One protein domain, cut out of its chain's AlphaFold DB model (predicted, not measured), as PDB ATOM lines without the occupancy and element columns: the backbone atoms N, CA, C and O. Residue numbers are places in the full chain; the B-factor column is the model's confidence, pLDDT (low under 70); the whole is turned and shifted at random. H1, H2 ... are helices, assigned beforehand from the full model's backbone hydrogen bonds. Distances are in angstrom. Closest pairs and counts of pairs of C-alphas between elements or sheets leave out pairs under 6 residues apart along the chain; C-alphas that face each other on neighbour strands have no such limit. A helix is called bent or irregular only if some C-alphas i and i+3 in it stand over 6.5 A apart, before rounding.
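AT A GLANCE: This is residues 19 to 185 of the 400 residues of an uncharacterized protein of Clostridia bacterium (UniProt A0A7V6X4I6). Three long helices, H2, H1 and H3, run side by side as an elongated bundle, with H2 bent into arms H2a and H2b. H4 and H6 pack crosswise on H3, and H6 also on H1, toward one end of the bundle. The printed part has 167 residues with six named helices, H1 to H6 in chain order, and no named strand: all helix. It is only just compact, close to loose, with a radius of gyration of the C-alphas of 18.4 A and spans of 60 by 31 by 30 A.

IN THESE COORDINATES: Start with H2, residues 59 to 94, one helix by its hydrogen bonds but bent: C-alphas 80 and 83 are 6.9 A apart. Arm H2a, residues 59 to 80, measures 31.9 A; H2b, residues 83 to 94, 16.8 A. Find C-alpha 19 at (16.470, 22.053, -41.155); H1 runs from there to residue 53, 51.0 A. H3 is residues 98 to 132, 50.7 A. Then come H4, 150 to 159, H5, 161 to 164, and H6, 168 to 180, ending at (-6.573, -27.163, -42.392).

HOW THE PARTS SIT: Look first at H3, the hub. It touches H2a, closest C-alphas Leu 66 and His 122, 6.2 A, opposite ways at a shallow 13 degrees. H2b and H3 form a hairpin. H1 touches H3 at Phe 48 and Ser 121, closest C-alphas 6.0 A apart, the same way. H6 is about perpendicular to H3, 81 degrees; C-alphas 128 and 177 come closest, 4.7 A. H2a and H4 are apart. Every O i to N i+4 pair is within hydrogen-bond range in H1, H2a, H2b, H3, H4 and H6; H5 is too short for one.

THE WHOLE: The farthest C-alphas, Ala 19 and Gly 134, are 61.1 A apart. The printed part has no cut; the link from H3 to H4 is long. Confidence is under 70 in 50 residues, among them 130 to 151.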
ATOM      1  N   ALA A  19      16.948  23.059 -42.112       74.06
ATOM      2  CA  ALA A  19      16.470  22.053 -41.155       74.06
ATOM      3  C   ALA A  19      14.957  22.178 -40.854       74.06
ATOM      4  O   ALA A  19      14.282  21.182 -40.610       74.06
ATOM      5  N   GLU A  20      14.400  23.394 -40.905       77.69
ATOM      6  CA  GLU A  20      12.962  23.640 -40.728       77.69
ATOM      7  C   GLU A  20      12.126  23.112 -41.904       77.69
ATOM      8  O   GLU A  20      11.077  22.498 -41.704       77.69
ATOM      9  N   GLU A  21      12.591  23.315 -43.137       75.94
ATOM     10  CA  GLU A  21      11.932  22.808 -44.343       75.94
ATOM     11  C   GLU A  21      12.039  21.280 -44.452       75.94
ATOM     12  O   GLU A  21      11.077  20.633 -44.869       75.94
ATOM     13  N   GLU A  22      13.161  20.694 -44.021       76.06
ATOM     14  CA  GLU A  22      13.353  19.243 -43.926       76.06
ATOM     15  C   GLU A  22      12.393  18.615 -42.903       76.06
ATOM     16  O   GLU A  22      11.721  17.629 -43.209       76.06
ATOM     17  N   ASN A  23      12.240  19.229 -41.726       81.31
ATOM     18  CA  ASN A  23      11.273  18.781 -40.720       81.31
ATOM     19  C   ASN A  23       9.833  18.878 -41.232       81.31
ATOM     20  O   ASN A  23       9.059  17.932 -41.092       81.31
ATOM     21  N   LYS A  24       9.478  19.979 -41.900       82.69
ATOM     22  CA  LYS A  24       8.150  20.139 -42.506       82.69
ATOM     23  C   LYS A  24       7.900  19.113 -43.612       82.69
ATOM     24  O   LYS A  24       6.782  18.616 -43.752       82.69
ATOM     25  N   PHE A  25       8.911  18.788 -44.415       81.75
ATOM     26  CA  PHE A  25       8.824  17.718 -45.406       81.75
ATOM     27  C   PHE A  25       8.566  16.364 -44.733       81.75
ATOM     28  O   PHE A  25       7.652  15.649 -45.137       81.75
ATOM     29  N   LEU A  26       9.310  16.057 -43.671       81.88
ATOM     30  CA  LEU A  26       9.200  14.816 -42.911       81.88
ATOM     31  C   LEU A  26       7.839  14.657 -42.207       81.88
ATOM     32  O   LEU A  26       7.279  13.563 -42.198       81.88
ATOM     33  N   GLU A  27       7.263  15.736 -41.679       83.75
ATOM     34  CA  GLU A  27       5.899  15.731 -41.132       83.75
ATOM     35  C   GLU A  27       4.853  15.413 -42.208       83.75
ATOM     36  O   GLU A  27       4.043  14.502 -42.034       83.75
ATOM     37  N   ASN A  28       4.904  16.102 -43.356       83.56
ATOM     38  CA  ASN A  28       3.970  15.842 -44.460       83.56
ATOM     39  C   ASN A  28       4.153  14.432 -45.051       83.56
ATOM     40  O   ASN A  28       3.176  13.814 -45.481       83.56
ATOM     41  N   LEU A  29       5.393  13.932 -45.086       84.38
ATOM     42  CA  LEU A  29       5.732  12.575 -45.507       84.38
ATOM     43  C   LEU A  29       5.030  11.548 -44.612       84.38
ATOM     44  O   LEU A  29       4.351  10.666 -45.133       84.38
ATOM     45  N   ARG A  30       5.138  11.704 -43.287       87.12
ATOM     46  CA  ARG A  30       4.502  10.818 -42.301       87.12
ATOM     47  C   ARG A  30       2.980  10.878 -42.348       87.12
ATOM     48  O   ARG A  30       2.345   9.837 -42.414       87.12
ATOM     49  N   GLU A  31       2.394  12.072 -42.403       86.12
ATOM     50  CA  GLU A  31       0.933  12.224 -42.473       86.12
ATOM     51  C   GLU A  31       0.354  11.573 -43.742       86.12
ATOM     52  O   GLU A  31      -0.630  10.834 -43.693       86.12
ATOM     53  N   THR A  32       0.998  11.806 -44.892       83.94
ATOM     54  CA  THR A  32       0.588  11.187 -46.162       83.94
ATOM     55  C   THR A  32       0.749   9.672 -46.106       83.94
ATOM     56  O   THR A  32      -0.108   8.931 -46.587       83.94
ATOM     57  N   PHE A  33       1.858   9.210 -45.532       88.12
ATOM     58  CA  PHE A  33       2.138   7.798 -45.365       88.12
ATOM     59  C   PHE A  33       1.077   7.101 -44.506       88.12
ATOM     60  O   PHE A  33       0.501   6.115 -44.962       88.12
ATOM     61  N   ASP A  34       0.778   7.636 -43.323       87.75
ATOM     62  CA  ASP A  34      -0.204   7.066 -42.399       87.75
ATOM     63  C   ASP A  34      -1.586   6.974 -43.056       87.75
ATOM     64  O   ASP A  34      -2.259   5.943 -42.966       87.75
ATOM     65  N   LEU A  35      -1.989   8.016 -43.792       88.19
ATOM     66  CA  LEU A  35      -3.245   8.021 -44.540       88.19
ATOM     67  C   LEU A  35      -3.275   6.928 -45.620       88.19
ATOM     68  O   LEU A  35      -4.265   6.199 -45.736       88.19
ATOM     69  N   ASN A  36      -2.205   6.799 -46.407       87.75
ATOM     70  CA  ASN A  36      -2.102   5.778 -47.452       87.75
ATOM     71  C   ASN A  36      -2.106   4.366 -46.856       87.75
ATOM     72  O   ASN A  36      -2.812   3.489 -47.359       87.75
ATOM     73  N   TYR A  37      -1.369   4.162 -45.761       88.81
ATOM     74  CA  TYR A  37      -1.315   2.895 -45.046       88.81
ATOM     75  C   TYR A  37      -2.698   2.493 -44.532       88.81
ATOM     76  O   TYR A  37      -3.188   1.427 -44.897       88.81
ATOM     77  N   GLN A  38      -3.375   3.371 -43.786       86.94
ATOM     78  CA  GLN A  38      -4.718   3.108 -43.257       86.94
ATOM     79  C   GLN A  38      -5.742   2.856 -44.369       86.94
ATOM     80  O   GLN A  38      -6.611   1.995 -44.230       86.94
ATOM     81  N   THR A  39      -5.643   3.583 -45.486       88.56
ATOM     82  CA  THR A  39      -6.541   3.410 -46.635       88.56
ATOM     83  C   THR A  39      -6.380   2.023 -47.255       88.56
ATOM     84  O   THR A  39      -7.371   1.324 -47.469       88.56
ATOM     85  N   CYS A  40      -5.141   1.596 -47.515       89.38
ATOM     86  CA  CYS A  40      -4.863   0.258 -48.037       89.38
ATOM     87  C   CYS A  40      -5.232  -0.839 -47.032       89.38
ATOM     88  O   CYS A  40      -5.838  -1.835 -47.419       89.38
ATOM     89  N   GLN A  41      -4.910  -0.645 -45.752       88.38
ATOM     90  CA  GLN A  41      -5.207  -1.586 -44.676       88.38
ATOM     91  C   GLN A  41      -6.713  -1.850 -44.561       88.38
ATOM     92  O   GLN A  41      -7.143  -3.000 -44.624       88.38
ATOM     93  N   ARG A  42      -7.528  -0.789 -44.470       88.19
ATOM     94  CA  ARG A  42      -8.993  -0.908 -44.415       88.19
ATOM     95  C   ARG A  42      -9.552  -1.587 -45.652       88.19
ATOM     96  O   ARG A  42     -10.381  -2.476 -45.526       88.19
ATOM     97  N   ALA A  43      -9.054  -1.238 -46.838       87.56
ATOM     98  CA  ALA A  43      -9.525  -1.847 -48.075       87.56
ATOM     99  C   ALA A  43      -9.273  -3.369 -48.120       87.56
ATOM    100  O   ALA A  43     -10.134  -4.104 -48.603       87.56
ATOM    101  N   ILE A  44      -8.140  -3.848 -47.584       86.88
ATOM    102  CA  ILE A  44      -7.852  -5.287 -47.452       86.88
ATOM    103  C   ILE A  44      -8.868  -5.953 -46.511       86.88
ATOM    104  O   ILE A  44      -9.434  -6.989 -46.864       86.88
ATOM    105  N   ILE A  45      -9.128  -5.363 -45.341       84.69
ATOM    106  CA  ILE A  45     -10.025  -5.950 -44.335       84.69
ATOM    107  C   ILE A  45     -11.496  -5.895 -44.754       84.69
ATOM    108  O   ILE A  45     -12.201  -6.894 -44.631       84.69
ATOM    109  N   ASP A  46     -11.962  -4.781 -45.311       85.81
ATOM    110  CA  ASP A  46     -13.335  -4.644 -45.806       85.81
ATOM    111  C   ASP A  46     -13.624  -5.662 -46.909       85.81
ATOM    112  O   ASP A  46     -14.687  -6.291 -46.941       85.81
ATOM    113  N   LYS A  47     -12.651  -5.869 -47.804       84.81
ATOM    114  CA  LYS A  47     -12.735  -6.880 -48.853       84.81
ATOM    115  C   LYS A  47     -12.766  -8.287 -48.261       84.81
ATOM    116  O   LYS A  47     -13.688  -9.037 -48.577       84.81
ATOM    117  N   PHE A  48     -11.839  -8.607 -47.353       85.38
ATOM    118  CA  PHE A  48     -11.833  -9.882 -46.633       85.38
ATOM    119  C   PHE A  48     -13.192 -10.159 -45.982       85.38
ATOM    120  O   PHE A  48     -13.794 -11.201 -46.224       85.38
ATOM    121  N   ASN A  49     -13.729  -9.195 -45.232       81.31
ATOM    122  CA  ASN A  49     -15.023  -9.287 -44.562       81.31
ATOM    123  C   ASN A  49     -16.190  -9.479 -45.539       81.31
ATOM    124  O   ASN A  49     -17.109 -10.250 -45.264       81.31
ATOM    125  N   LYS A  50     -16.163  -8.812 -46.693       83.00
ATOM    126  CA  LYS A  50     -17.187  -8.969 -47.730       83.00
ATOM    127  C   LYS A  50     -17.164 -10.369 -48.339       83.00
ATOM    128  O   LYS A  50     -18.199 -11.030 -48.400       83.00
ATOM    129  N   ASP A  51     -15.988 -10.842 -48.724       76.12
ATOM    130  CA  ASP A  51     -15.797 -12.167 -49.321       76.12
ATOM    131  C   ASP A  51     -16.028 -13.287 -48.302       76.12
ATOM    132  O   ASP A  51     -16.450 -14.400 -48.629       76.12
ATOM    133  N   VAL A  52     -15.811 -12.984 -47.020       73.44
ATOM    134  CA  VAL A  52     -16.219 -13.837 -45.913       73.44
ATOM    135  C   VAL A  52     -17.720 -14.159 -45.993       73.44
ATOM    136  O   VAL A  52     -18.124 -15.310 -45.810       73.44
ATOM    137  N   LEU A  53     -18.539 -13.154 -46.299       66.38
ATOM    138  CA  LEU A  53     -19.996 -13.229 -46.236       66.38
ATOM    139  C   LEU A  53     -20.641 -13.801 -47.505       66.38
ATOM    140  O   LEU A  53     -21.759 -14.312 -47.427       66.38
ATOM    141  N   THR A  54     -19.955 -13.763 -48.649       64.25
ATOM    142  CA  THR A  54     -20.499 -14.190 -49.948       64.25
ATOM    143  C   THR A  54     -19.781 -15.425 -50.499       64.25
ATOM    144  O   THR A  54     -18.635 -15.329 -50.930       64.25
ATOM    145  N   ARG A  55     -20.454 -16.588 -50.555       65.81
ATOM    146  CA  ARG A  55     -19.952 -17.785 -51.266       65.81
ATOM    147  C   ARG A  55     -20.587 -17.868 -52.653       65.81
ATOM    148  O   ARG A  55     -21.616 -18.519 -52.807       65.81
ATOM    149  N   ASN A  56     -19.956 -17.252 -53.650       63.72
ATOM    150  CA  ASN A  56     -20.497 -17.251 -55.016       63.72
ATOM    151  C   ASN A  56     -19.665 -18.066 -56.017       63.72
ATOM    152  O   ASN A  56     -20.188 -18.412 -57.070       63.72
ATOM    153  N   LEU A  57     -18.408 -18.394 -55.702       70.62
ATOM    154  CA  LEU A  57     -17.470 -19.031 -56.634       70.62
ATOM    155  C   LEU A  57     -16.852 -20.299 -56.025       70.62
ATOM    156  O   LEU A  57     -16.737 -20.409 -54.801       70.62
ATOM    157  N   LYS A  58     -16.469 -21.254 -56.881       74.44
ATOM    158  CA  LYS A  58     -15.784 -22.511 -56.527       74.44
ATOM    159  C   LYS A  58     -14.776 -22.889 -57.617       74.44
ATOM    160  O   LYS A  58     -14.860 -22.363 -58.722       74.44
ATOM    161  N   GLY A  59     -13.876 -23.827 -57.324       72.88
ATOM    162  CA  GLY A  59     -12.974 -24.394 -58.333       72.88
ATOM    163  C   GLY A  59     -12.077 -23.350 -59.004       72.88
ATOM    164  O   GLY A  59     -11.628 -22.396 -58.365       72.88
ATOM    165  N   GLU A  60     -11.859 -23.512 -60.310       76.69
ATOM    166  CA  GLU A  60     -11.060 -22.596 -61.138       76.69
ATOM    167  C   GLU A  60     -11.603 -21.158 -61.142       76.69
ATOM    168  O   GLU A  60     -10.826 -20.206 -61.188       76.69
ATOM    169  N   ASP A  61     -12.919 -20.961 -61.024       80.75
ATOM    170  CA  ASP A  61     -13.507 -19.616 -60.984       80.75
ATOM    171  C   ASP A  61     -13.125 -18.869 -59.702       80.75
ATOM    172  O   ASP A  61     -12.801 -17.679 -59.738       80.75
ATOM    173  N   LEU A  62     -13.120 -19.573 -58.564       77.69
ATOM    174  CA  LEU A  62     -12.652 -19.011 -57.297       77.69
ATOM    175  C   LEU A  62     -11.158 -18.682 -57.375       77.69
ATOM    176  O   LEU A  62     -10.763 -17.589 -56.975       77.69
ATOM    177  N   GLN A  63     -10.344 -19.581 -57.933       74.62
ATOM    178  CA  GLN A  63      -8.915 -19.336 -58.145       74.62
ATOM    179  C   GLN A  63      -8.673 -18.083 -58.985       74.62
ATOM    180  O   GLN A  63      -7.916 -17.198 -58.583       74.62
ATOM    181  N   ASN A  64      -9.290 -18.019 -60.165       81.06
ATOM    182  CA  ASN A  64      -9.083 -16.929 -61.109       81.06
ATOM    183  C   ASN A  64      -9.520 -15.596 -60.502       81.06
ATOM    184  O   ASN A  64      -8.853 -14.578 -60.704       81.06
ATOM    185  N   ASN A  65     -10.597 -15.606 -59.709       83.94
ATOM    186  CA  ASN A  65     -11.030 -14.429 -58.977       83.94
ATOM    187  C   ASN A  65     -10.012 -14.010 -57.910       83.94
ATOM    188  O   ASN A  65      -9.574 -12.864 -57.933       83.94
ATOM    189  N   LEU A  66      -9.579 -14.929 -57.038       79.88
ATOM    190  CA  LEU A  66      -8.592 -14.639 -55.989       79.88
ATOM    191  C   LEU A  66      -7.284 -14.095 -56.570       79.88
ATOM    192  O   LEU A  66      -6.757 -13.105 -56.071       79.88
ATOM    193  N   ARG A  67      -6.783 -14.694 -57.658       81.75
ATOM    194  CA  ARG A  67      -5.567 -14.234 -58.342       81.75
ATOM    195  C   ARG A  67      -5.739 -12.830 -58.911       81.75
ATOM    196  O   ARG A  67      -4.900 -11.961 -58.676       81.75
ATOM    197  N   LYS A  68      -6.824 -12.601 -59.652       85.19
ATOM    198  CA  LYS A  68      -7.102 -11.299 -60.264       85.19
ATOM    199  C   LYS A  68      -7.262 -10.216 -59.202       85.19
ATOM    200  O   LYS A  68      -6.718  -9.127 -59.363       85.19
ATOM    201  N   GLU A  69      -7.985 -10.502 -58.125       86.38
ATOM    202  CA  GLU A  69      -8.192  -9.562 -57.024       86.38
ATOM    203  C   GLU A  69      -6.890  -9.267 -56.279       86.38
ATOM    204  O   GLU A  69      -6.570  -8.095 -56.081       86.38
ATOM    205  N   TYR A  70      -6.089 -10.291 -55.979       87.00
ATOM    206  CA  TYR A  70      -4.763 -10.127 -55.389       87.00
ATOM    207  C   TYR A  70      -3.859  -9.218 -56.241       87.00
ATOM    208  O   TYR A  70      -3.276  -8.261 -55.722       87.00
ATOM    209  N   GLU A  71      -3.776  -9.468 -57.552       88.00
ATOM    210  CA  GLU A  71      -2.975  -8.664 -58.486       88.00
ATOM    211  C   GLU A  71      -3.487  -7.218 -58.595       88.00
ATOM    212  O   GLU A  71      -2.691  -6.275 -58.642       88.00
ATOM    213  N   VAL A  72      -4.810  -7.022 -58.621       89.00
ATOM    214  CA  VAL A  72      -5.433  -5.689 -58.640       89.00
ATOM    215  C   VAL A  72      -5.120  -4.925 -57.355       89.00
ATOM    216  O   VAL A  72      -4.691  -3.772 -57.430       89.00
ATOM    217  N   PHE A  73      -5.262  -5.559 -56.190       89.56
ATOM    218  CA  PHE A  73      -4.950  -4.930 -54.908       89.56
ATOM    219  C   PHE A  73      -3.466  -4.594 -54.777       89.56
ATOM    220  O   PHE A  73      -3.133  -3.503 -54.320       89.56
ATOM    221  N   ASN A  74      -2.564  -5.457 -55.252       89.50
ATOM    222  CA  ASN A  74      -1.136  -5.136 -55.286       89.50
ATOM    223  C   ASN A  74      -0.852  -3.903 -56.148       89.50
ATOM    224  O   ASN A  74      -0.135  -3.011 -55.704       89.50
ATOM    225  N   LYS A  75      -1.466  -3.792 -57.333       90.38
ATOM    226  CA  LYS A  75      -1.347  -2.583 -58.168       90.38
ATOM    227  C   LYS A  75      -1.901  -1.340 -57.472       90.38
ATOM    228  O   LYS A  75      -1.352  -0.256 -57.649       90.38
ATOM    229  N   GLN A  76      -2.965  -1.478 -56.683       90.38
ATOM    230  CA  GLN A  76      -3.530  -0.371 -55.912       90.38
ATOM    231  C   GLN A  76      -2.609   0.067 -54.765       90.38
ATOM    232  O   GLN A  76      -2.437   1.267 -54.564       90.38
ATOM    233  N   ILE A  77      -1.995  -0.879 -54.044       90.25
ATOM    234  CA  ILE A  77      -0.963  -0.582 -53.040       90.25
ATOM    235  C   ILE A  77       0.174   0.186 -53.725       90.25
ATOM    236  O   ILE A  77       0.462   1.318 -53.345       90.25
ATOM    237  N   GLU A  78       0.735  -0.351 -54.809       91.69
ATOM    238  CA  GLU A  78       1.792   0.311 -55.583       91.69
ATOM    239  C   GLU A  78       1.409   1.731 -56.019       91.69
ATOM    240  O   GLU A  78       2.166   2.676 -55.805       91.69
ATOM    241  N   ALA A  79       0.205   1.919 -56.563       88.56
ATOM    242  CA  ALA A  79      -0.271   3.225 -57.012       88.56
ATOM    243  C   ALA A  79      -0.412   4.252 -55.873       88.56
ATOM    244  O   ALA A  79      -0.211   5.443 -56.112       88.56
ATOM    245  N   ASN A  80      -0.730   3.815 -54.649       87.94
ATOM    246  CA  ASN A  80      -0.824   4.699 -53.484       87.94
ATOM    247  C   ASN A  80       0.555   5.121 -52.955       87.94
ATOM    248  O   ASN A  80       0.719   6.266 -52.534       87.94
ATOM    249  N   PHE A  81       1.555   4.237 -53.003       88.56
ATOM    250  CA  PHE A  81       2.897   4.527 -52.477       88.56
ATOM    251  C   PHE A  81       3.847   5.151 -53.512       88.56
ATOM    252  O   PHE A  81       4.702   5.952 -53.135       88.56
ATOM    253  N   LEU A  82       3.668   4.889 -54.813       86.88
ATOM    254  CA  LEU A  82       4.546   5.393 -55.877       86.88
ATOM    255  C   LEU A  82       4.731   6.927 -55.868       86.88
ATOM    256  O   LEU A  82       5.871   7.379 -55.988       86.88
ATOM    257  N   PRO A  83       3.683   7.763 -55.699       85.25
ATOM    258  CA  PRO A  83       3.865   9.212 -55.627       85.25
ATOM    259  C   PRO A  83       4.743   9.645 -54.449       85.25
ATOM    260  O   PRO A  83       5.518  10.588 -54.585       85.25
ATOM    261  N   LEU A  84       4.629   8.955 -53.310       84.38
ATOM    262  CA  LEU A  84       5.406   9.234 -52.107       84.38
ATOM    263  C   LEU A  84       6.873   8.849 -52.313       84.38
ATOM    264  O   LEU A  84       7.766   9.654 -52.065       84.38
ATOM    265  N   GLU A  85       7.116   7.652 -52.848       85.56
ATOM    266  CA  GLU A  85       8.461   7.165 -53.162       85.56
ATOM    267  C   GLU A  85       9.191   8.069 -54.159       85.56
ATOM    268  O   GLU A  85      10.372   8.354 -53.975       85.56
ATOM    269  N   LEU A  86       8.505   8.526 -55.214       84.12
ATOM    270  CA  LEU A  86       9.085   9.436 -56.205       84.12
ATOM    271  C   LEU A  86       9.510  10.755 -55.562       84.12
ATOM    272  O   LEU A  86      10.630  11.204 -55.778       84.12
ATOM    273  N   ILE A  87       8.647  11.331 -54.726       81.56
ATOM    274  CA  ILE A  87       8.921  12.594 -54.038       81.56
ATOM    275  C   ILE A  87      10.100  12.457 -53.064       81.56
ATOM    276  O   ILE A  87      10.956  13.338 -53.003       81.56
ATOM    277  N   VAL A  88      10.192  11.348 -52.328       84.69
ATOM    278  CA  VAL A  88      11.324  11.093 -51.425       84.69
ATOM    279  C   VAL A  88      12.620  10.848 -52.202       84.69
ATOM    280  O   VAL A  88      13.667  11.362 -51.818       84.69
ATOM    281  N   LYS A  89      12.574  10.118 -53.323       83.25
ATOM    282  CA  LYS A  89      13.744   9.913 -54.198       83.25
ATOM    283  C   LYS A  89      14.227  11.231 -54.809       83.25
ATOM    284  O   LYS A  89      15.430  11.475 -54.838       83.25
ATOM    285  N   GLU A  90      13.306  12.086 -55.254       83.12
ATOM    286  CA  GLU A  90      13.614  13.440 -55.728       83.12
ATOM    287  C   GLU A  90      14.265  14.282 -54.614       83.12
ATOM    288  O   GLU A  90      15.291  14.921 -54.866       83.12
ATOM    289  N   PHE A  91      13.748  14.215 -53.377       80.38
ATOM    290  CA  PHE A  91      14.368  14.858 -52.209       80.38
ATOM    291  C   PHE A  91      15.806  14.367 -52.010       80.38
ATOM    292  O   PHE A  91      16.734  15.176 -52.008       80.38
ATOM    293  N   LEU A  92      16.003  13.051 -51.888       80.75
ATOM    294  CA  LEU A  92      17.301  12.447 -51.571       80.75
ATOM    295  C   LEU A  92      18.350  12.667 -52.668       80.75
ATOM    296  O   LEU A  92      19.544  12.744 -52.381       80.75
ATOM    297  N   HIS A  93      17.915  12.821 -53.921       81.62
ATOM    298  CA  HIS A  93      18.795  13.219 -55.017       81.62
ATOM    299  C   HIS A  93      19.263  14.676 -54.888       81.62
ATOM    300  O   HIS A  93      20.394  14.996 -55.250       81.62
ATOM    301  N   SER A  94      18.405  15.556 -54.364       74.56
ATOM    302  CA  SER A  94      18.730  16.969 -54.141       74.56
ATOM    303  C   SER A  94      19.562  17.211 -52.874       74.56
ATOM    304  O   SER A  94      20.396  18.117 -52.857       74.56
ATOM    305  N   GLN A  95      19.367  16.397 -51.832       75.50
ATOM    306  CA  GLN A  95      20.066  16.485 -50.552       75.50
ATOM    307  C   GLN A  95      20.059  15.130 -49.845       75.50
ATOM    308  O   GLN A  95      19.000  14.559 -49.591       75.50
ATOM    309  N   ARG A  96      21.241  14.645 -49.445       80.38
ATOM    310  CA  ARG A  96      21.328  13.468 -48.574       80.38
ATOM    311  C   ARG A  96      20.795  13.797 -47.183       80.38
ATOM    312  O   ARG A  96      21.204  14.792 -46.589       80.38
ATOM    313  N   SER A  97      19.932  12.930 -46.671       81.25
ATOM    314  CA  SER A  97      19.426  12.977 -45.302       81.25
ATOM    315  C   SER A  97      19.239  11.554 -44.791       81.25
ATOM    316  O   SER A  97      18.367  10.826 -45.264       81.25
ATOM    317  N   GLU A  98      20.037  11.171 -43.795       84.69
ATOM    318  CA  GLU A  98      19.928   9.857 -43.150       84.69
ATOM    319  C   GLU A  98      18.559   9.661 -42.482       84.69
ATOM    320  O   GLU A  98      18.061   8.542 -42.370       84.69
ATOM    321  N   ILE A  99      17.930  10.750 -42.024       85.75
ATOM    322  CA  ILE A  99      16.617  10.699 -41.376       85.75
ATOM    323  C   ILE A  99      15.550  10.333 -42.412       85.75
ATOM    324  O   ILE A  99      14.725   9.454 -42.160       85.75
ATOM    325  N   ILE A 100      15.587  10.966 -43.586       83.06
ATOM    326  CA  ILE A 100      14.635  10.697 -44.669       83.06
ATOM    327  C   ILE A 100      14.886   9.322 -45.299       83.06
ATOM    328  O   ILE A 100      13.923   8.631 -45.624       83.06
ATOM    329  N   GLU A 101      16.142   8.877 -45.402       85.31
ATOM    330  CA  GLU A 101      16.479   7.506 -45.818       85.31
ATOM    331  C   GLU A 101      15.873   6.460 -44.867       85.31
ATOM    332  O   GLU A 101      15.188   5.545 -45.321       85.31
ATOM    333  N   ARG A 102      16.016   6.636 -43.546       86.31
ATOM    334  CA  ARG A 102      15.404   5.731 -42.554       86.31
ATOM    335  C   ARG A 102      13.879   5.748 -42.587       86.31
ATOM    336  O   ARG A 102      13.246   4.714 -42.383       86.31
ATOM    337  N   GLU A 103      13.260   6.907 -42.801       84.56
ATOM    338  CA  GLU A 103      11.802   6.971 -42.954       84.56
ATOM    339  C   GLU A 103      11.350   6.272 -44.242       84.56
ATOM    340  O   GLU A 103      10.368   5.535 -44.208       84.56
ATOM    341  N   LEU A 104      12.095   6.392 -45.346       84.12
ATOM    342  CA  LEU A 104      11.820   5.641 -46.572       84.12
ATOM    343  C   LEU A 104      11.917   4.124 -46.354       84.12
ATOM    344  O   LEU A 104      11.066   3.380 -46.838       84.12
ATOM    345  N   GLU A 105      12.914   3.654 -45.604       86.62
ATOM    346  CA  GLU A 105      13.035   2.239 -45.231       86.62
ATOM    347  C   GLU A 105      11.819   1.749 -44.432       86.62
ATOM    348  O   GLU A 105      11.278   0.683 -44.732       86.62
ATOM    349  N   LYS A 106      11.331   2.538 -43.465       85.25
ATOM    350  CA  LYS A 106      10.101   2.217 -42.717       85.25
ATOM    351  C   LYS A 106       8.875   2.167 -43.623       85.25
ATOM    352  O   LYS A 106       8.072   1.243 -43.498       85.25
ATOM    353  N   ILE A 107       8.740   3.133 -44.534       83.31
ATOM    354  CA  ILE A 107       7.648   3.184 -45.515       83.31
ATOM    355  C   ILE A 107       7.666   1.919 -46.375       83.31
ATOM    356  O   ILE A 107       6.641   1.250 -46.509       83.31
ATOM    357  N   ASN A 108       8.837   1.546 -46.894       85.00
ATOM    358  CA  ASN A 108       9.008   0.337 -47.696       85.00
ATOM    359  C   ASN A 108       8.667  -0.925 -46.893       85.00
ATOM    360  O   ASN A 108       7.923  -1.769 -47.385       85.00
ATOM    361  N   ALA A 109       9.124  -1.036 -45.641       84.25
ATOM    362  CA  ALA A 109       8.817  -2.179 -44.780       84.25
ATOM    363  C   ALA A 109       7.309  -2.326 -44.511       84.25
ATOM    364  O   ALA A 109       6.758  -3.427 -44.574       84.25
ATOM    365  N   GLN A 110       6.608  -1.222 -44.249       85.25
ATOM    366  CA  GLN A 110       5.161  -1.249 -44.028       85.25
ATOM    367  C   GLN A 110       4.370  -1.495 -45.319       85.25
ATOM    368  O   GLN A 110       3.374  -2.218 -45.293       85.25
ATOM    369  N   LYS A 111       4.833  -0.983 -46.463       88.75
ATOM    370  CA  LYS A 111       4.289  -1.342 -47.779       88.75
ATOM    371  C   LYS A 111       4.427  -2.846 -48.034       88.75
ATOM    372  O   LYS A 111       3.449  -3.494 -48.402       88.75
ATOM    373  N   THR A 112       5.592  -3.437 -47.750       86.00
ATOM    374  CA  THR A 112       5.789  -4.896 -47.790       86.00
ATOM    375  C   THR A 112       4.818  -5.618 -46.852       86.00
ATOM    376  O   THR A 112       4.222  -6.618 -47.245       86.00
ATOM    377  N   SER A 113       4.577  -5.086 -45.649       84.75
ATOM    378  CA  SER A 113       3.574  -5.627 -44.722       84.75
ATOM    379  C   SER A 113       2.145  -5.588 -45.284       84.75
ATOM    380  O   SER A 113       1.360  -6.497 -45.007       84.75
ATOM    381  N   LEU A 114       1.780  -4.572 -46.074       88.00
ATOM    382  CA  LEU A 114       0.474  -4.499 -46.742       88.00
ATOM    383  C   LEU A 114       0.352  -5.532 -47.864       88.00
ATOM    384  O   LEU A 114      -0.656  -6.232 -47.923       88.00
ATOM    385  N   HIS A 115       1.382  -5.689 -48.703       86.62
ATOM    386  CA  HIS A 115       1.421  -6.765 -49.703       86.62
ATOM    387  C   HIS A 115       1.283  -8.139 -49.052       86.62
ATOM    388  O   HIS A 115       0.538  -8.995 -49.526       86.62
ATOM    389  N   TYR A 116       1.948  -8.322 -47.916       84.81
ATOM    390  CA  TYR A 116       1.871  -9.555 -47.160       84.81
ATOM    391  C   TYR A 116       0.492  -9.786 -46.529       84.81
ATOM    392  O   TYR A 116      -0.036 -10.891 -46.562       84.81
ATOM    393  N   SER A 117      -0.153  -8.735 -46.025       85.12
ATOM    394  CA  SER A 117      -1.524  -8.822 -45.504       85.12
ATOM    395  C   SER A 117      -2.538  -9.122 -46.611       85.12
ATOM    396  O   SER A 117      -3.462  -9.908 -46.406       85.12
ATOM    397  N   ASN A 118      -2.340  -8.550 -47.802       87.75
ATOM    398  CA  ASN A 118      -3.125  -8.858 -48.993       87.75
ATOM    399  C   ASN A 118      -2.974 -10.336 -49.393       87.75
ATOM    400  O   ASN A 118      -3.974 -11.009 -49.649       87.75
ATOM    401  N   PHE A 119      -1.740 -10.852 -49.375       85.75
ATOM    402  CA  PHE A 119      -1.447 -12.272 -49.573       85.75
ATOM    403  C   PHE A 119      -2.186 -13.148 -48.550       85.75
ATOM    404  O   PHE A 119      -2.886 -14.079 -48.942       85.75
ATOM    405  N   LEU A 120      -2.109 -12.817 -47.256       83.12
ATOM    406  CA  LEU A 120      -2.741 -13.601 -46.191       83.12
ATOM    407  C   LEU A 120      -4.264 -13.625 -46.310       83.12
ATOM    408  O   LEU A 120      -4.853 -14.700 -46.259       83.12
ATOM    409  N   SER A 121      -4.897 -12.473 -46.538       86.00
ATOM    410  CA  SER A 121      -6.350 -12.368 -46.730       86.00
ATOM    411  C   SER A 121      -6.860 -13.302 -47.837       86.00
ATOM    412  O   SER A 121      -7.788 -14.086 -47.620       86.00
ATOM    413  N   HIS A 122      -6.227 -13.270 -49.015       83.88
ATOM    414  CA  HIS A 122      -6.625 -14.105 -50.150       83.88
ATOM    415  C   HIS A 122      -6.216 -15.573 -49.954       83.88
ATOM    416  O   HIS A 122      -6.967 -16.479 -50.318       83.88
ATOM    417  N   GLY A 123      -5.070 -15.824 -49.317       78.75
ATOM    418  CA  GLY A 123      -4.601 -17.164 -48.974       78.75
ATOM    419  C   GLY A 123      -5.514 -17.882 -47.973       78.75
ATOM    420  O   GLY A 123      -5.815 -19.058 -48.165       78.75
ATOM    421  N   ILE A 124      -6.045 -17.172 -46.967       80.62
ATOM    422  CA  ILE A 124      -7.062 -17.692 -46.032       80.62
ATOM    423  C   ILE A 124      -8.296 -18.168 -46.799       80.62
ATOM    424  O   ILE A 124      -8.796 -19.263 -46.543       80.62
ATOM    425  N   GLN A 125      -8.783 -17.365 -47.749       78.06
ATOM    426  CA  GLN A 125      -9.933 -17.742 -48.569       78.06
ATOM    427  C   GLN A 125      -9.632 -18.969 -49.432       78.06
ATOM    428  O   GLN A 125     -10.456 -19.882 -49.485       78.06
ATOM    429  N   GLY A 126      -8.452 -19.011 -50.062       74.19
ATOM    430  CA  GLY A 126      -7.998 -20.144 -50.865       74.19
ATOM    431  C   GLY A 126      -7.954 -21.442 -50.060       74.19
ATOM    432  O   GLY A 126      -8.579 -22.425 -50.449       74.19
ATOM    433  N   ILE A 127      -7.297 -21.435 -48.897       72.62
ATOM    434  CA  ILE A 127      -7.181 -22.616 -48.030       72.62
ATOM    435  C   ILE A 127      -8.547 -23.043 -47.502       72.62
ATOM    436  O   ILE A 127      -8.925 -24.203 -47.659       72.62
ATOM    437  N   TYR A 128      -9.303 -22.119 -46.905       71.75
ATOM    438  CA  TYR A 128     -10.582 -22.447 -46.281       71.75
ATOM    439  C   TYR A 128     -11.556 -23.074 -47.283       71.75
ATOM    440  O   TYR A 128     -12.158 -24.110 -47.007       71.75
ATOM    441  N   TYR A 129     -11.702 -22.469 -48.463       71.62
ATOM    442  CA  TYR A 129     -12.638 -22.966 -49.465       71.62
ATOM    443  C   TYR A 129     -12.111 -24.145 -50.267       71.62
ATOM    444  O   TYR A 129     -12.891 -25.033 -50.605       71.62
ATOM    445  N   GLY A 130     -10.811 -24.188 -50.544       64.88
ATOM    446  CA  GLY A 130     -10.224 -25.299 -51.273       64.88
ATOM    447  C   GLY A 130     -10.347 -26.603 -50.538       64.88
ATOM    448  O   GLY A 130     -10.902 -27.567 -51.065       64.88
ATOM    449  N   TYR A 131      -9.906 -26.621 -49.290       64.19
ATOM    450  CA  TYR A 131      -9.950 -27.840 -48.505       64.19
ATOM    451  C   TYR A 131     -11.385 -28.298 -48.211       64.19
ATOM    452  O   TYR A 131     -11.620 -29.504 -48.153       64.19
ATOM    453  N   GLN A 132     -12.360 -27.382 -48.090       63.28
ATOM    454  CA  GLN A 132     -13.782 -27.757 -48.003       63.28
ATOM    455  C   GLN A 132     -14.282 -28.500 -49.246       63.28
ATOM    456  O   GLN A 132     -15.149 -29.362 -49.128       63.28
ATOM    457  N   ASP A 133     -13.738 -28.178 -50.418       63.84
ATOM    458  CA  ASP A 133     -14.092 -28.804 -51.690       63.84
ATOM    459  C   ASP A 133     -13.088 -29.923 -52.088       63.84
ATOM    460  O   ASP A 133     -13.147 -30.446 -53.199       63.84
ATOM    461  N   GLY A 134     -12.192 -30.336 -51.174       56.03
ATOM    462  CA  GLY A 134     -11.250 -31.450 -51.359       56.03
ATOM    463  C   GLY A 134     -10.012 -31.136 -52.208       56.03
ATOM    464  O   GLY A 134      -9.336 -32.064 -52.651       56.03
ATOM    465  N   VAL A 135      -9.705 -29.855 -52.439       58.22
ATOM    466  CA  VAL A 135      -8.607 -29.399 -53.306       58.22
ATOM    467  C   VAL A 135      -7.712 -28.408 -52.560       58.22
ATOM    468  O   VAL A 135      -8.185 -27.425 -52.007       58.22
ATOM    469  N   ASP A 136      -6.398 -28.622 -52.542       57.19
ATOM    470  CA  ASP A 136      -5.483 -27.686 -51.882       57.19
ATOM    471  C   ASP A 136      -5.185 -26.463 -52.771       57.19
ATOM    472  O   ASP A 136      -4.365 -26.533 -53.691       57.19
ATOM    473  N   TYR A 137      -5.840 -25.330 -52.487       57.53
ATOM    474  CA  TYR A 137      -5.584 -24.051 -53.168       57.53
ATOM    475  C   TYR A 137      -4.505 -23.180 -52.488       57.53
ATOM    476  O   TYR A 137      -4.366 -22.005 -52.828       57.53
ATOM    477  N   SER A 138      -3.728 -23.705 -51.530       52.69
ATOM    478  CA  SER A 138      -2.709 -22.927 -50.795       52.69
ATOM    479  C   SER A 138      -1.524 -22.448 -51.653       52.69
ATOM    480  O   SER A 138      -0.876 -21.466 -51.302       52.69
ATOM    481  N   TYR A 139      -1.281 -23.087 -52.802       54.28
ATOM    482  CA  TYR A 139      -0.161 -22.829 -53.731       54.28
ATOM    483  C   TYR A 139      -0.474 -21.877 -54.913       54.28
ATOM    484  O   TYR A 139       0.252 -21.876 -55.901       54.28
ATOM    485  N   TRP A 140      -1.606 -21.158 -54.900       61.75
ATOM    486  CA  TRP A 140      -2.223 -20.648 -56.145       61.75
ATOM    487  C   TRP A 140      -2.047 -19.130 -56.365       61.75
ATOM    488  O   TRP A 140      -2.370 -18.615 -57.440       61.75
ATOM    489  N   LEU A 141      -1.504 -18.417 -55.373       58.16
ATOM    490  CA  LEU A 141      -0.885 -17.100 -55.565       58.16
ATOM    491  C   LEU A 141       0.488 -17.307 -56.259       58.16
ATOM    492  O   LEU A 141       0.985 -18.429 -56.225       58.16
ATOM    493  N   PRO A 142       1.065 -16.312 -56.969       54.12
ATOM    494  CA  PRO A 142       2.238 -16.503 -57.845       54.12
ATOM    495  C   PRO A 142       3.349 -17.359 -57.213       54.12
ATOM    496  O   PRO A 142       3.544 -17.249 -56.007       54.12
ATOM    497  N   GLU A 143       4.096 -18.155 -57.996       45.38
ATOM    498  CA  GLU A 143       5.153 -19.079 -57.501       45.38
ATOM    499  C   GLU A 143       6.152 -18.418 -56.528       45.38
ATOM    500  O   GLU A 143       6.695 -19.077 -55.646       45.38
ATOM    501  N   ASP A 144       6.338 -17.102 -56.637       47.34
ATOM    502  CA  ASP A 144       7.226 -16.296 -55.796       47.34
ATOM    503  C   ASP A 144       6.643 -15.975 -54.401       47.34
ATOM    504  O   ASP A 144       7.313 -15.381 -53.551       47.34
ATOM    505  N   THR A 145       5.374 -16.306 -54.154       54.25
ATOM    506  CA  THR A 145       4.702 -16.049 -52.878       54.25
ATOM    507  C   THR A 145       4.955 -17.196 -51.904       54.25
ATOM    508  O   THR A 145       4.620 -18.350 -52.152       54.25
ATOM    509  N   LYS A 146       5.607 -16.857 -50.785       60.25
ATOM    510  CA  LYS A 146       5.918 -17.735 -49.645       60.25
ATOM    511  C   LYS A 146       4.750 -18.687 -49.342       60.25
ATOM    512  O   LYS A 146       3.617 -18.230 -49.251       60.25
ATOM    513  N   GLN A 147       5.029 -19.973 -49.104       64.31
ATOM    514  CA  GLN A 147       4.019 -20.909 -48.598       64.31
ATOM    515  C   GLN A 147       3.362 -20.326 -47.344       64.31
ATOM    516  O   GLN A 147       4.050 -19.862 -46.433       64.31
ATOM    517  N   LEU A 148       2.032 -20.327 -47.312       66.69
ATOM    518  CA  LEU A 148       1.293 -19.731 -46.214       66.69
ATOM    519  C   LEU A 148       1.474 -20.590 -44.956       66.69
ATOM    520  O   LEU A 148       0.976 -21.715 -44.881       66.69
ATOM    521  N   LEU A 149       2.231 -20.074 -43.985       67.69
ATOM    522  CA  LEU A 149       2.510 -20.794 -42.749       67.69
ATOM    523  C   LEU A 149       1.434 -20.502 -41.705       67.69
ATOM    524  O   LEU A 149       0.858 -19.412 -41.676       67.69
ATOM    525  N   PRO A 150       1.206 -21.418 -40.759       65.88
ATOM    526  CA  PRO A 150       0.263 -21.141 -39.691       65.88
ATOM    527  C   PRO A 150       0.648 -19.954 -38.797       65.88
ATOM    528  O   PRO A 150      -0.223 -19.201 -38.365       65.88
ATOM    529  N   SER A 151       1.945 -19.726 -38.569       63.91
ATOM    530  CA  SER A 151       2.446 -18.531 -37.869       63.91
ATOM    531  C   SER A 151       2.058 -17.228 -38.575       63.91
ATOM    532  O   SER A 151       1.862 -16.197 -37.925       63.91
ATOM    533  N   ASP A 152       1.881 -17.279 -39.893       71.44
ATOM    534  CA  ASP A 152       1.488 -16.138 -40.704       71.44
ATOM    535  C   ASP A 152      -0.004 -15.812 -40.497       71.44
ATOM    536  O   ASP A 152      -0.369 -14.649 -40.319       71.44
ATOM    537  N   LEU A 153      -0.862 -16.837 -40.406       73.69
ATOM    538  CA  LEU A 153      -2.281 -16.681 -40.051       73.69
ATOM    539  C   LEU A 153      -2.472 -16.184 -38.621       73.69
ATOM    540  O   LEU A 153      -3.324 -15.334 -38.369       73.69
ATOM    541  N   LEU A 154      -1.666 -16.694 -37.686       68.44
ATOM    542  CA  LEU A 154      -1.678 -16.240 -36.296       68.44
ATOM    543  C   LEU A 154      -1.274 -14.766 -36.197       68.44
ATOM    544  O   LEU A 154      -1.914 -13.993 -35.481       68.44
ATOM    545  N   SER A 155      -0.253 -14.358 -36.954       70.62
ATOM    546  CA  SER A 155       0.173 -12.958 -37.038       70.62
ATOM    547  C   SER A 155      -0.916 -12.075 -37.648       70.62
ATOM    548  O   SER A 155      -1.179 -10.991 -37.130       70.62
ATOM    549  N   PHE A 156      -1.605 -12.552 -38.691       75.62
ATOM    550  CA  PHE A 156      -2.749 -11.861 -39.288       75.62
ATOM    551  C   PHE A 156      -3.881 -11.655 -38.273       75.62
ATOM    552  O   PHE A 156      -4.296 -10.525 -38.030       75.62
ATOM    553  N   ALA A 157      -4.330 -12.728 -37.617       70.00
ATOM    554  CA  ALA A 157      -5.404 -12.670 -36.628       70.00
ATOM    555  C   ALA A 157      -5.066 -11.731 -35.461       70.00
ATOM    556  O   ALA A 157      -5.922 -10.988 -34.989       70.00
ATOM    557  N   LYS A 158      -3.806 -11.736 -35.007       68.75
ATOM    558  CA  LYS A 158      -3.342 -10.868 -33.923       68.75
ATOM    559  C   LYS A 158      -3.295  -9.398 -34.339       68.75
ATOM    560  O   LYS A 158      -3.748  -8.547 -33.576       68.75
ATOM    561  N   ASN A 159      -2.756  -9.102 -35.520       69.38
ATOM    562  CA  ASN A 159      -2.575  -7.728 -35.996       69.38
ATOM    563  C   ASN A 159      -3.900  -7.055 -36.364       69.38
ATOM    564  O   ASN A 159      -4.029  -5.849 -36.187       69.38
ATOM    565  N   TYR A 160      -4.879  -7.836 -36.822       69.38
ATOM    566  CA  TYR A 160      -6.183  -7.340 -37.265       69.38
ATOM    567  C   TYR A 160      -7.316  -7.670 -36.296       69.38
ATOM    568  O   TYR A 160      -8.480  -7.544 -36.657       69.38
ATOM    569  N   LYS A 161      -7.004  -8.068 -35.056       69.88
ATOM    570  CA  LYS A 161      -8.006  -8.449 -34.051       69.88
ATOM    571  C   LYS A 161      -9.096  -7.383 -33.899       69.88
ATOM    572  O   LYS A 161     -10.269  -7.689 -34.032       69.88
ATOM    573  N   ALA A 162      -8.710  -6.124 -33.702       69.38
ATOM    574  CA  ALA A 162      -9.672  -5.034 -33.534       69.38
ATOM    575  C   ALA A 162     -10.553  -4.802 -34.777       69.38
ATOM    576  O   ALA A 162     -11.703  -4.405 -34.637       69.38
ATOM    577  N   ASP A 163     -10.031  -5.065 -35.979       67.00
ATOM    578  CA  ASP A 163     -10.766  -4.892 -37.239       67.00
ATOM    579  C   ASP A 163     -11.635  -6.116 -37.594       67.00
ATOM    580  O   ASP A 163     -12.560  -6.029 -38.405       67.00
ATOM    581  N   LEU A 164     -11.337  -7.271 -36.993       65.81
ATOM    582  CA  LEU A 164     -12.134  -8.494 -37.080       65.81
ATOM    583  C   LEU A 164     -13.179  -8.575 -35.952       65.81
ATOM    584  O   LEU A 164     -14.203  -9.243 -36.125       65.81
ATOM    585  N   ASP A 165     -12.953  -7.892 -34.821       60.66
ATOM    586  CA  ASP A 165     -13.852  -7.793 -33.665       60.66
ATOM    587  C   ASP A 165     -15.224  -7.245 -34.101       60.66
ATOM    588  O   ASP A 165     -15.407  -6.060 -34.363       60.66
ATOM    589  N   GLY A 166     -16.205  -8.150 -34.220       60.31
ATOM    590  CA  GLY A 166     -17.557  -7.866 -34.719       60.31
ATOM    591  C   GLY A 166     -17.975  -8.669 -35.959       60.31
ATOM    592  O   GLY A 166     -19.164  -8.710 -36.273       60.31
ATOM    593  N   ASN A 167     -17.053  -9.365 -36.641       69.88
ATOM    594  CA  ASN A 167     -17.368 -10.245 -37.773       69.88
ATOM    595  C   ASN A 167     -17.045 -11.717 -37.469       69.88
ATOM    596  O   ASN A 167     -15.998 -12.248 -37.841       69.88
ATOM    597  N   PHE A 168     -17.998 -12.402 -36.829       66.06
ATOM    598  CA  PHE A 168     -17.872 -13.809 -36.430       66.06
ATOM    599  C   PHE A 168     -17.448 -14.741 -37.578       66.06
ATOM    600  O   PHE A 168     -16.574 -15.590 -37.411       66.06
ATOM    601  N   LYS A 169     -18.023 -14.557 -38.771       68.94
ATOM    602  CA  LYS A 169     -17.707 -15.395 -39.937       68.94
ATOM    603  C   LYS A 169     -16.271 -15.192 -40.417       68.94
ATOM    604  O   LYS A 169     -15.676 -16.119 -40.961       68.94
ATOM    605  N   ALA A 170     -15.711 -13.996 -40.239       71.75
ATOM    606  CA  ALA A 170     -14.348 -13.698 -40.672       71.75
ATOM    607  C   ALA A 170     -13.354 -14.431 -39.776       71.75
ATOM    608  O   ALA A 170     -12.459 -15.113 -40.275       71.75
ATOM    609  N   TYR A 171     -13.612 -14.404 -38.469       69.62
ATOM    610  CA  TYR A 171     -12.892 -15.208 -37.490       69.62
ATOM    611  C   TYR A 171     -12.978 -16.712 -37.766       69.62
ATOM    612  O   TYR A 171     -11.953 -17.392 -37.760       69.62
ATOM    613  N   GLU A 172     -14.173 -17.227 -38.069       69.62
ATOM    614  CA  GLU A 172     -14.375 -18.642 -38.400       69.62
ATOM    615  C   GLU A 172     -13.539 -19.080 -39.612       69.62
ATOM    616  O   GLU A 172     -12.962 -20.167 -39.598       69.62
ATOM    617  N   LYS A 173     -13.403 -18.231 -40.640       75.75
ATOM    618  CA  LYS A 173     -12.603 -18.559 -41.831       75.75
ATOM    619  C   LYS A 173     -11.101 -18.571 -41.582       75.75
ATOM    620  O   LYS A 173     -10.434 -19.492 -42.050       75.75
ATOM    621  N   VAL A 174     -10.567 -17.589 -40.848       74.88
ATOM    622  CA  VAL A 174      -9.140 -17.581 -40.458       74.88
ATOM    623  C   VAL A 174      -8.813 -18.847 -39.665       74.88
ATOM    624  O   VAL A 174      -7.799 -19.502 -39.908       74.88
ATOM    625  N   TRP A 175      -9.712 -19.228 -38.758       68.00
ATOM    626  CA  TRP A 175      -9.567 -20.402 -37.909       68.00
ATOM    627  C   TRP A 175      -9.720 -21.726 -38.667       68.00
ATOM    628  O   TRP A 175      -8.924 -22.647 -38.489       68.00
ATOM    629  N   GLY A 176     -10.696 -21.818 -39.571       68.88
ATOM    630  CA  GLY A 176     -10.830 -22.973 -40.451       68.88
ATOM    631  C   GLY A 176      -9.589 -23.159 -41.323       68.88
ATOM    632  O   GLY A 176      -9.108 -24.278 -41.448       68.88
ATOM    633  N   ALA A 177      -9.003 -22.075 -41.845       73.62
ATOM    634  CA  ALA A 177      -7.742 -22.151 -42.581       73.62
ATOM    635  C   ALA A 177      -6.574 -22.636 -41.700       73.62
ATOM    636  O   ALA A 177      -5.805 -23.491 -42.133       73.62
ATOM    637  N   LEU A 178      -6.479 -22.166 -40.449       70.56
ATOM    638  CA  LEU A 178      -5.491 -22.642 -39.469       70.56
ATOM    639  C   LEU A 178      -5.605 -24.148 -39.195       70.56
ATOM    640  O   LEU A 178      -4.593 -24.841 -39.207       70.56
ATOM    641  N   HIS A 179      -6.817 -24.664 -38.980       65.44
ATOM    642  CA  HIS A 179      -7.041 -26.095 -38.741       65.44
ATOM    643  C   HIS A 179      -6.706 -26.980 -39.944       65.44
ATOM    644  O   HIS A 179      -6.341 -28.144 -39.774       65.44
ATOM    645  N   LEU A 180      -6.858 -26.446 -41.153       65.69
ATOM    646  CA  LEU A 180      -6.573 -27.163 -42.392       65.69
ATOM    647  C   LEU A 180      -5.066 -27.241 -42.688       65.69
ATOM    648  O   LEU A 180      -4.615 -28.209 -43.303       65.69
ATOM    649  N   LEU A 181      -4.269 -26.287 -42.192       66.31
ATOM    650  CA  LEU A 181      -2.808 -26.320 -42.275       66.31
ATOM    651  C   LEU A 181      -2.232 -27.266 -41.205       66.31
ATOM    652  O   LEU A 181      -2.032 -26.897 -40.051       66.31
ATOM    653  N   LYS A 182      -1.947 -28.507 -41.610       56.50
ATOM    654  CA  LYS A 182      -1.562 -29.661 -40.768       56.50
ATOM    655  C   LYS A 182      -0.284 -29.528 -39.901       56.50
ATOM    656  O   LYS A 182       0.095 -30.517 -39.278       56.50
ATOM    657  N   GLU A 183       0.375 -28.368 -39.824       55.16
ATOM    658  CA  GLU A 183       1.737 -28.225 -39.262       55.16
ATOM    659  C   GLU A 183       1.900 -27.261 -38.063       55.16
ATOM    660  O   GLU A 183       3.025 -27.005 -37.637       55.16
ATOM    661  N   VAL A 184       0.828 -26.740 -37.452       52.66
ATOM    662  CA  VAL A 184       0.980 -25.993 -36.180       52.66
ATOM    663  C   VAL A 184       1.340 -26.963 -35.048       52.66
ATOM    664  O   VAL A 184       0.717 -28.019 -34.901       52.66
ATOM    665  N   GLY A 185       2.294 -26.586 -34.192       55.03
ATOM    666  CA  GLY A 185       2.577 -27.299 -32.946       55.03
ATOM    667  C   GLY A 185       1.301 -27.507 -32.121       55.03
ATOM    668  O   GLY A 185       0.599 -26.552 -31.794       55.03
TER     669      GLY A 185